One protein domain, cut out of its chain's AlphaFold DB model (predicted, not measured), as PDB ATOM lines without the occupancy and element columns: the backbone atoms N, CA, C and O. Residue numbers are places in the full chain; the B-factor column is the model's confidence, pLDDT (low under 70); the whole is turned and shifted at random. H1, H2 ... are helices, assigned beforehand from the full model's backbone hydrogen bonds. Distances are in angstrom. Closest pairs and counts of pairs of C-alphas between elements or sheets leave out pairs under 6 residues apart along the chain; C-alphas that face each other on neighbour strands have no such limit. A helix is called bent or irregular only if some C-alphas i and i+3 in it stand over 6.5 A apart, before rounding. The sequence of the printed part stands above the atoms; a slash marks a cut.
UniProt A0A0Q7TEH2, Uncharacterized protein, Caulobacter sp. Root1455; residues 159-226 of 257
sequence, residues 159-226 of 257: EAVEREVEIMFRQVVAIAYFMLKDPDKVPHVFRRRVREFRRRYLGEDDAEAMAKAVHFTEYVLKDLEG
ATOM      1  N   GLU A 159      65.948  43.358  24.314       67.25
ATOM      2  CA  GLU A 159      65.789  42.076  23.621       67.25
ATOM      3  C   GLU A 159      66.093  40.855  24.508       67.25
ATOM      4  O   GLU A 159      65.433  39.824  24.397       67.25
ATOM      5  N   ALA A 160      67.097  40.937  25.389       64.94
ATOM      6  CA  ALA A 160      67.410  39.860  26.326       64.94
ATOM      7  C   ALA A 160      66.323  39.713  27.399       64.94
ATOM      8  O   ALA A 160      65.956  38.587  27.730       64.94
ATOM      9  N   VAL A 161      65.784  40.831  27.901       67.88
ATOM     10  CA  VAL A 161      64.655  40.822  28.842       67.88
ATOM     11  C   VAL A 161      63.408  40.253  28.174       67.88
ATOM     12  O   VAL A 161      62.794  39.350  28.727       67.88
ATOM     13  N   GLU A 162      63.051  40.737  26.984       70.38
ATOM     14  CA  GLU A 162      61.873  40.273  26.240       70.38
ATOM     15  C   GLU A 162      61.955  38.766  25.954       70.38
ATOM     16  O   GLU A 162      60.982  38.049  26.185       70.38
ATOM     17  N   ARG A 163      63.137  38.258  25.578       67.94
ATOM     18  CA  ARG A 163      63.373  36.820  25.377       67.94
ATOM     19  C   ARG A 163      63.253  36.005  26.665       67.94
ATOM     20  O   ARG A 163      62.659  34.931  26.648       67.94
ATOM     21  N   GLU A 164      63.831  36.467  27.774       69.56
ATOM     22  CA  GLU A 164      63.741  35.743  29.051       69.56
ATOM     23  C   GLU A 164      62.295  35.719  29.559       69.56
ATOM     24  O   GLU A 164      61.798  34.680  29.993       69.56
ATOM     25  N   VAL A 165      61.584  36.839  29.417       72.31
ATOM     26  CA  VAL A 165      60.155  36.950  29.717       72.31
ATOM     27  C   VAL A 165      59.344  35.983  28.849       72.31
ATOM     28  O   VAL A 165      58.506  35.254  29.376       72.31
ATOM     29  N   GLU A 166      59.626  35.892  27.548       70.38
ATOM     30  CA  GLU A 166      58.993  34.930  26.636       70.38
ATOM     31  C   GLU A 166      59.247  33.471  27.064       70.38
ATOM     32  O   GLU A 166      58.320  32.658  27.103       70.38
ATOM     33  N   ILE A 167      60.483  33.132  27.449       68.75
ATOM     34  CA  ILE A 167      60.842  31.802  27.968       68.75
ATOM     35  C   ILE A 167      60.078  31.500  29.262       68.75
ATOM     36  O   ILE A 167      59.534  30.402  29.409       68.75
ATOM     37  N   MET A 168      59.998  32.461  30.184       71.81
ATOM     38  CA  MET A 168      59.235  32.318  31.423       71.81
ATOM     39  C   MET A 168      57.748  32.089  31.137       71.81
ATOM     40  O   MET A 168      57.161  31.162  31.696       71.81
ATOM     41  N   PHE A 169      57.143  32.865  30.233       72.19
ATOM     42  CA  PHE A 169      55.745  32.672  29.839       72.19
ATOM     43  C   PHE A 169      55.514  31.288  29.226       72.19
ATOM     44  O   PHE A 169      54.590  30.593  29.646       72.19
ATOM     45  N   ARG A 170      56.390  30.824  28.326       71.69
ATOM     46  CA  ARG A 170      56.322  29.458  27.771       71.69
ATOM     47  C   ARG A 170      56.368  28.386  28.859       71.69
ATOM     48  O   ARG A 170      55.572  27.449  28.829       71.69
ATOM     49  N   GLN A 171      57.260  28.522  29.841       71.38
ATOM     50  CA  GLN A 171      57.349  27.579  30.961       71.38
ATOM     51  C   GLN A 171      56.080  27.582  31.817       71.38
ATOM     52  O   GLN A 171      55.580  26.514  32.169       71.38
ATOM     53  N   VAL A 172      55.534  28.761  32.124       76.81
ATOM     54  CA  VAL A 172      54.292  28.896  32.897       76.81
ATOM     55  C   VAL A 172      53.118  28.249  32.162       76.81
ATOM     56  O   VAL A 172      52.376  27.479  32.772       76.81
ATOM     57  N   VAL A 173      52.977  28.493  30.857       74.06
ATOM     58  CA  VAL A 173      51.906  27.900  30.040       74.06
ATOM     59  C   VAL A 173      52.078  26.381  29.930       74.06
ATOM     60  O   VAL A 173      51.104  25.648  30.084       74.06
ATOM     61  N   ALA A 174      53.302  25.875  29.753       71.19
ATOM     62  CA  ALA A 174      53.564  24.436  29.724       71.19
ATOM     63  C   ALA A 174      53.233  23.763  31.067       71.19
ATOM     64  O   ALA A 174      52.613  22.698  31.100       71.19
ATOM     65  N   ILE A 175      53.588  24.394  32.191       70.94
ATOM     66  CA  ILE A 175      53.212  23.915  33.527       70.94
ATOM     67  C   ILE A 175      51.687  23.915  33.676       70.94
ATOM     68  O   ILE A 175      51.129  22.903  34.099       70.94
ATOM     69  N   ALA A 176      51.006  24.994  33.281       76.00
ATOM     70  CA  ALA A 176      49.547  25.079  33.309       76.00
ATOM     71  C   ALA A 176      48.893  23.980  32.453       76.00
ATOM     72  O   ALA A 176      47.945  23.333  32.892       76.00
ATOM     73  N   TYR A 177      49.450  23.678  31.282       76.56
ATOM     74  CA  TYR A 177      48.993  22.580  30.440       76.56
ATOM     75  C   TYR A 177      49.106  21.216  31.130       76.56
ATOM     76  O   TYR A 177      48.135  20.459  31.157       76.56
ATOM     77  N   PHE A 178      50.247  20.909  31.758       69.81
ATOM     78  CA  PHE A 178      50.388  19.671  32.531       69.81
ATOM     79  C   PHE A 178      49.425  19.629  33.724       69.81
ATOM     80  O   PHE A 178      48.843  18.582  33.997       69.81
ATOM     81  N   MET A 179      49.176  20.766  34.383       72.69
ATOM     82  CA  MET A 179      48.160  20.871  35.437       72.69
ATOM     83  C   MET A 179      46.742  20.553  34.930       72.69
ATOM     84  O   MET A 179      45.921  20.039  35.695       72.69
ATOM     85  N   LEU A 180      46.451  20.836  33.656       73.56
ATOM     86  CA  LEU A 180      45.142  20.654  33.021       73.56
ATOM     87  C   LEU A 180      44.947  19.276  32.366       73.56
ATOM     88  O   LEU A 180      43.859  18.711  32.475       73.56
ATOM     89  N   LYS A 181      45.963  18.715  31.708       78.69
ATOM     90  CA  LYS A 181      45.825  17.473  30.927       78.69
ATOM     91  C   LYS A 181      46.250  16.220  31.684       78.69
ATOM     92  O   LYS A 181      45.590  15.194  31.571       78.69
ATOM     93  N   ASP A 182      47.344  16.298  32.436       80.69
ATOM     94  CA  ASP A 182      47.939  15.139  33.109       80.69
ATOM     95  C   ASP A 182      48.534  15.557  34.467       80.69
ATOM     96  O   ASP A 182      49.754  15.707  34.617       80.69
ATOM     97  N   PRO A 183      47.671  15.801  35.472       78.31
ATOM     98  CA  PRO A 183      48.086  16.359  36.757       78.31
ATOM     99  C   PRO A 183      49.045  15.443  37.533       78.31
ATOM    100  O   PRO A 183      49.740  15.909  38.439       78.31
ATOM    101  N   ASP A 184      49.124  14.158  37.183       78.56
ATOM    102  CA  ASP A 184      50.018  13.197  37.828       78.56
ATOM    103  C   ASP A 184      51.470  13.323  37.345       78.56
ATOM    104  O   ASP A 184      52.399  12.974  38.084       78.56
ATOM    105  N   LYS A 185      51.696  13.915  36.166       78.75
ATOM    106  CA  LYS A 185      53.039  14.255  35.669       78.75
ATOM    107  C   LYS A 185      53.637  15.506  36.310       78.75
ATOM    108  O   LYS A 185      54.841  15.728  36.199       78.75
ATOM    109  N   VAL A 186      52.839  16.304  37.020       74.81
ATOM    110  CA  VAL A 186      53.341  17.466  37.765       74.81
ATOM    111  C   VAL A 186      54.221  16.990  38.938       74.81
ATOM    112  O   VAL A 186      53.878  15.988  39.587       74.81
ATOM    113  N   PRO A 187      55.335  17.690  39.262       75.19
ATOM    114  CA  PRO A 187      56.148  17.375  40.431       75.19
ATOM    115  C   PRO A 187      55.299  17.202  41.694       75.19
ATOM    116  O   PRO A 187      54.384  17.983  41.964       75.19
ATOM    117  N   HIS A 188      55.619  16.174  42.483       67.31
ATOM    118  CA  HIS A 188      54.800  15.726  43.615       67.31
ATOM    119  C   HIS A 188      54.442  16.847  44.608       67.31
ATOM    120  O   HIS A 188      53.326  16.868  45.122       67.31
ATOM    121  N   VAL A 189      55.349  17.809  44.816       67.56
ATOM    122  CA  VAL A 189      55.158  18.977  45.694       67.56
ATOM    123  C   VAL A 189      53.985  19.876  45.281       67.56
ATOM    124  O   VAL A 189      53.390  20.533  46.132       67.56
ATOM    125  N   PHE A 190      53.605  19.882  43.999       66.69
ATOM    126  CA  PHE A 190      52.524  20.725  43.487       66.69
ATOM    127  C   PHE A 190      51.204  19.968  43.287       66.69
ATOM    128  O   PHE A 190      50.154  20.607  43.270       66.69
ATOM    129  N   ARG A 191      51.209  18.627  43.217       73.81
ATOM    130  CA  ARG A 191      50.018  17.809  42.890       73.81
ATOM    131  C   ARG A 191      48.785  18.132  43.738       73.81
ATOM    132  O   ARG A 191      47.683  18.226  43.201       73.81
ATOM    133  N   ARG A 192      48.954  18.342  45.050       73.44
ATOM    134  CA  ARG A 192      47.841  18.710  45.945       73.44
ATOM    135  C   ARG A 192      47.191  20.031  45.526       73.44
ATOM    136  O   ARG A 192      45.976  20.083  45.373       73.44
ATOM    137  N   ARG A 193      48.004  21.068  45.289       74.00
ATOM    138  CA  ARG A 193      47.532  22.395  44.864       74.00
ATOM    139  C   ARG A 193      46.885  22.346  43.482       74.00
ATOM    140  O   ARG A 193      45.865  22.987  43.277       74.00
ATOM    141  N   VAL A 194      47.431  21.544  42.568       77.25
ATOM    142  CA  VAL A 194      46.852  21.326  41.233       77.25
ATOM    143  C   VAL A 194      45.451  20.727  41.333       77.25
ATOM    144  O   VAL A 194      44.516  21.261  40.748       77.25
ATOM    145  N   ARG A 195      45.276  19.655  42.114       75.81
ATOM    146  CA  ARG A 195      43.967  19.004  42.295       75.81
ATOM    147  C   ARG A 195      42.961  19.887  43.036       75.81
ATOM    148  O   ARG A 195      41.772  19.850  42.747       75.81
ATOM    149  N   GLU A 196      43.410  20.687  43.999       75.44
ATOM    150  CA  GLU A 196      42.558  21.689  44.654       75.44
ATOM    151  C   GLU A 196      42.140  22.800  43.680       75.44
ATOM    152  O   GLU A 196      40.968  23.169  43.658       75.44
ATOM    153  N   PHE A 197      43.052  23.287  42.834       77.31
ATOM    154  CA  PHE A 197      42.752  24.301  41.823       77.31
ATOM    155  C   PHE A 197      41.749  23.795  40.779       77.31
ATOM    156  O   PHE A 197      40.764  24.476  40.501       77.31
ATOM    157  N   ARG A 198      41.950  22.573  40.266       77.00
ATOM    158  CA  ARG A 198      41.029  21.919  39.321       77.00
ATOM    159  C   ARG A 198      39.618  21.807  39.886       77.00
ATOM    160  O   ARG A 198      38.675  22.270  39.256       77.00
ATOM    161  N   ARG A 199      39.479  21.286  41.109       75.81
ATOM    162  CA  ARG A 199      38.170  21.168  41.771       75.81
ATOM    163  C   ARG A 199      37.517  22.518  42.036       75.81
ATOM    164  O   ARG A 199      36.316  22.653  41.851       75.81
ATOM    165  N   ARG A 200      38.293  23.507  42.484       76.00
ATOM    166  CA  ARG A 200      37.751  24.774  42.990       76.00
ATOM    167  C   ARG A 200      37.464  25.813  41.909       76.00
ATOM    168  O   ARG A 200      36.551  26.607  42.092       76.00
ATOM    169  N   TYR A 201      38.252  25.840  40.837       70.69
ATOM    170  CA  TYR A 201      38.201  26.918  39.841       70.69
ATOM    171  C   TYR A 201      37.874  26.441  38.432       70.69
ATOM    172  O   TYR A 201      37.346  27.224  37.651       70.69
ATOM    173  N   LEU A 202      38.186  25.188  38.101       68.62
ATOM    174  CA  LEU A 202      37.927  24.644  36.766       68.62
ATOM    175  C   LEU A 202      36.690  23.749  36.722       68.62
ATOM    176  O   LEU A 202      36.254  23.410  35.631       68.62
ATOM    177  N   GLY A 203      36.139  23.393  37.888       67.94
ATOM    178  CA  GLY A 203      35.005  22.485  38.004       67.94
ATOM    179  C   GLY A 203      35.373  21.117  37.446       67.94
ATOM    180  O   GLY A 203      34.985  20.787  36.339       67.94
ATOM    181  N   GLU A 204      36.133  20.317  38.199       69.56
ATOM    182  CA  GLU A 204      36.561  18.969  37.768       69.56
ATOM    183  C   GLU A 204      35.386  18.056  37.346       69.56
ATOM    184  O   GLU A 204      35.590  17.120  36.577       69.56
ATOM    185  N   ASP A 205      34.165  18.384  37.783       68.75
ATOM    186  CA  ASP A 205      32.911  17.716  37.426       68.75
ATOM    187  C   ASP A 205      32.302  18.184  36.077       68.75
ATOM    188  O   ASP A 205      31.380  17.547  35.567       68.75
ATOM    189  N   ASP A 206      32.813  19.262  35.467       74.75
ATOM    190  CA  ASP A 206      32.420  19.784  34.150       74.75
ATOM    191  C   ASP A 206      33.474  19.416  33.088       74.75
ATOM    192  O   ASP A 206      34.478  20.102  32.849       74.75
ATOM    193  N   ALA A 207      33.227  18.286  32.423       74.25
ATOM    194  CA  ALA A 207      34.102  17.760  31.381       74.25
ATOM    195  C   ALA A 207      34.238  18.705  30.170       74.25
ATOM    196  O   ALA A 207      35.285  18.707  29.515       74.25
ATOM    197  N   GLU A 208      33.221  19.521  29.869       75.44
ATOM    198  CA  GLU A 208      33.239  20.441  28.730       75.44
ATOM    199  C   GLU A 208      34.133  21.654  29.021       75.44
ATOM    200  O   GLU A 208      34.948  22.045  28.177       75.44
ATOM    201  N   ALA A 209      34.049  22.211  30.234       70.81
ATOM    202  CA  ALA A 209      34.934  23.283  30.688       70.81
ATOM    203  C   ALA A 209      36.406  22.839  30.702       70.81
ATOM    204  O   ALA A 209      37.282  23.558  30.207       70.81
ATOM    205  N   MET A 210      36.681  21.622  31.182       74.12
ATOM    206  CA  MET A 210      38.028  21.043  31.162       74.12
ATOM    207  C   MET A 210      38.562  20.841  29.740       74.12
ATOM    208  O   MET A 210      39.717  21.178  29.468       74.12
ATOM    209  N   ALA A 211      37.736  20.344  28.813       72.38
ATOM    210  CA  ALA A 211      38.128  20.179  27.414       72.38
ATOM    211  C   ALA A 211      38.455  21.527  26.747       72.38
ATOM    212  O   ALA A 211      39.472  21.643  26.060       72.38
ATOM    213  N   LYS A 212      37.652  22.570  27.005       74.69
ATOM    214  CA  LYS A 212      37.902  23.936  26.511       74.69
ATOM    215  C   LYS A 212      39.194  24.527  27.077       74.69
ATOM    216  O   LYS A 212      39.968  25.108  26.321       74.69
ATOM    217  N   ALA A 213      39.461  24.347  28.371       69.25
ATOM    218  CA  ALA A 213      40.684  24.834  29.009       69.25
ATOM    219  C   ALA A 213      41.944  24.157  28.442       69.25
ATOM    220  O   ALA A 213      42.943  24.830  28.170       69.25
ATOM    221  N   VAL A 214      41.893  22.839  28.214       73.69
ATOM    222  CA  VAL A 214      42.977  22.098  27.552       73.69
ATOM    223  C   VAL A 214      43.174  22.610  26.129       73.69
ATOM    224  O   VAL A 214      44.293  22.971  25.777       73.69
ATOM    225  N   HIS A 215      42.100  22.712  25.341       70.56
ATOM    226  CA  HIS A 215      42.167  23.175  23.956       70.56
ATOM    227  C   HIS A 215      42.739  24.594  23.835       70.56
ATOM    228  O   HIS A 215      43.625  24.836  23.019       70.56
ATOM    229  N   PHE A 216      42.291  25.521  24.686       70.88
ATOM    230  CA  PHE A 216      42.814  26.886  24.729       70.88
ATOM    231  C   PHE A 216      44.305  26.914  25.086       70.88
ATOM    232  O   PHE A 216      45.084  27.607  24.440       70.88
ATOM    233  N   THR A 217      44.727  26.127  26.078       67.75
ATOM    234  CA  THR A 217      46.138  26.087  26.491       67.75
ATOM    235  C   THR A 217      47.023  25.442  25.420       67.75
ATOM    236  O   THR A 217      48.128  25.918  25.187       67.75
ATOM    237  N   GLU A 218      46.540  24.408  24.719       69.31
ATOM    238  CA  GLU A 218      47.226  23.837  23.547       69.31
ATOM    239  C   GLU A 218      47.343  24.852  22.410       69.31
ATOM    240  O   GLU A 218      48.398  24.950  21.788       69.31
ATOM    241  N   TYR A 219      46.289  25.632  22.155       70.19
ATOM    242  CA  TYR A 219      46.313  26.699  21.160       70.19
ATOM    243  C   TYR A 219      47.360  27.769  21.500       70.19
ATOM    244  O   TYR A 219      48.180  28.102  20.650       70.19
ATOM    245  N   VAL A 220      47.398  28.239  22.752       62.38
ATOM    246  CA  VAL A 220      48.398  29.212  23.228       62.38
ATOM    247  C   VAL A 220      49.812  28.632  23.175       62.38
ATOM    248  O   VAL A 220      50.735  29.324  22.760       62.38
ATOM    249  N   LEU A 221      50.008  27.362  23.543       62.31
ATOM    250  CA  LEU A 221      51.307  26.701  23.386       62.31
ATOM    251  C   LEU A 221      51.735  26.653  21.927       62.31
ATOM    252  O   LEU A 221      52.884  26.943  21.644       62.31
ATOM    253  N   LYS A 222      50.825  26.334  21.006       63.81
ATOM    254  CA  LYS A 222      51.125  26.272  19.574       63.81
ATOM    255  C   LYS A 222      51.459  27.646  18.988       63.81
ATOM    256  O   LYS A 222      52.341  27.733  18.140       63.81
ATOM    257  N   ASP A 223      50.778  28.693  19.446       63.78
ATOM    258  CA  ASP A 223      51.073  30.085  19.092       63.78
ATOM    259  C   ASP A 223      52.465  30.497  19.604       63.78
ATOM    260  O   ASP A 223      53.286  31.028  18.860       63.78
ATOM    261  N   LEU A 224      52.793  30.123  20.847       55.53
ATOM    262  CA  LEU A 224      54.108  30.362  21.446       55.53
ATOM    263  C   LEU A 224      55.216  29.448  20.892       55.53
ATOM    264  O   LEU A 224      56.382  29.825  20.955       55.53
ATOM    265  N   GLU A 225      54.899  28.253  20.394       55.50
ATOM    266  CA  GLU A 225      55.816  27.312  19.727       55.50
ATOM    267  C   GLU A 225      55.993  27.622  18.237       55.50
ATOM    268  O   GLU A 225      56.805  26.969  17.575       55.50
ATOM    269  N   GLY A 226      55.275  28.624  17.713       49.94
ATOM    270  CA  GLY A 226      55.523  29.187  16.397       49.94
ATOM    271  C   GLY A 226      57.015  29.458  16.241       49.94
ATOM    272  O   GLY A 226      57.590  30.301  16.929       49.94
TER     273      GLY A 226
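This is residues 159 to 226 of the 257 residues of an uncharacterized protein of Caulobacter sp. Root1455 (UniProt A0A0Q7TEH2). Two long helices, H1 and H3, lie side by side and run opposite ways, and the shorter helix H2 stands crosswise near the end where H1 finishes and H3 starts. The far end of H1, residues 159 to 165, sticks out free and lengthens the outline. The 68 printed residues hold three named helices, in the order H1, H2, H3 along the chain, and no named strand; the class is all helix. The whole is only just loose, close to compact, with a radius of gyration of the C-alphas of 13.3 A, and it is elongated, spanning 43 by 27 by 18 A.

Find C-alpha 159 at (65.789, 42.076, 23.621); from there H1, the longest helix, runs through residues 159 to 181, 32.5 A from first to last C-alpha, and ends at C-alpha 181 at (45.825, 17.473, 30.927). Next look at residues 207 to 224, which are H3, 25.6 A long; its last C-alpha, 224, is at (54.108, 30.362, 21.446). Between them in the chain is H2, residues 188 to 202, 20.3 A long. H2 is irregular: C-alphas 189 and 192 are 7.3 A apart, and its line is a rough one.

Begin with H1 and look for H3. The two touch, with 14 pairs of C-alphas within 8 A, and the closest are those of Tyr 177 and Thr 217, 6.0 A apart. Their lines stand at a shallow tilt of 25 degrees, and they run opposite ways. Now go to Met 179 in H1 and Val 194 in H2: their C-alphas, 6.0 A apart, are the closest of these two helices, which are close but not clearly touching. The lines of H1 and H2 are about perpendicular, at 76 degrees. H2 and H3 are also close but not clearly touching, the closest C-alphas being those of Leu 202 and Met 210, 6.7 A apart. Their lines stand at a steep tilt of 63 degrees, and they run opposite ways. Along the backbone, every O i to N i+4 pair is within hydrogen-bond range in H1 and H3, and 9 of 11 are in H2.

The two C-alphas farthest apart are those of Glu 159 and Asp 205, 43.2 A. The printed part has no cut. Residues 182 to 187 make a short link from H1 to H2, and residues 203 to 206 make a tight link from H2 to H3. The mean pLDDT of the printed part is 71.1, and 24 residues are under 70, among them residues 159 to 161, 188 to 190, 202 to 205 and 220 to 226.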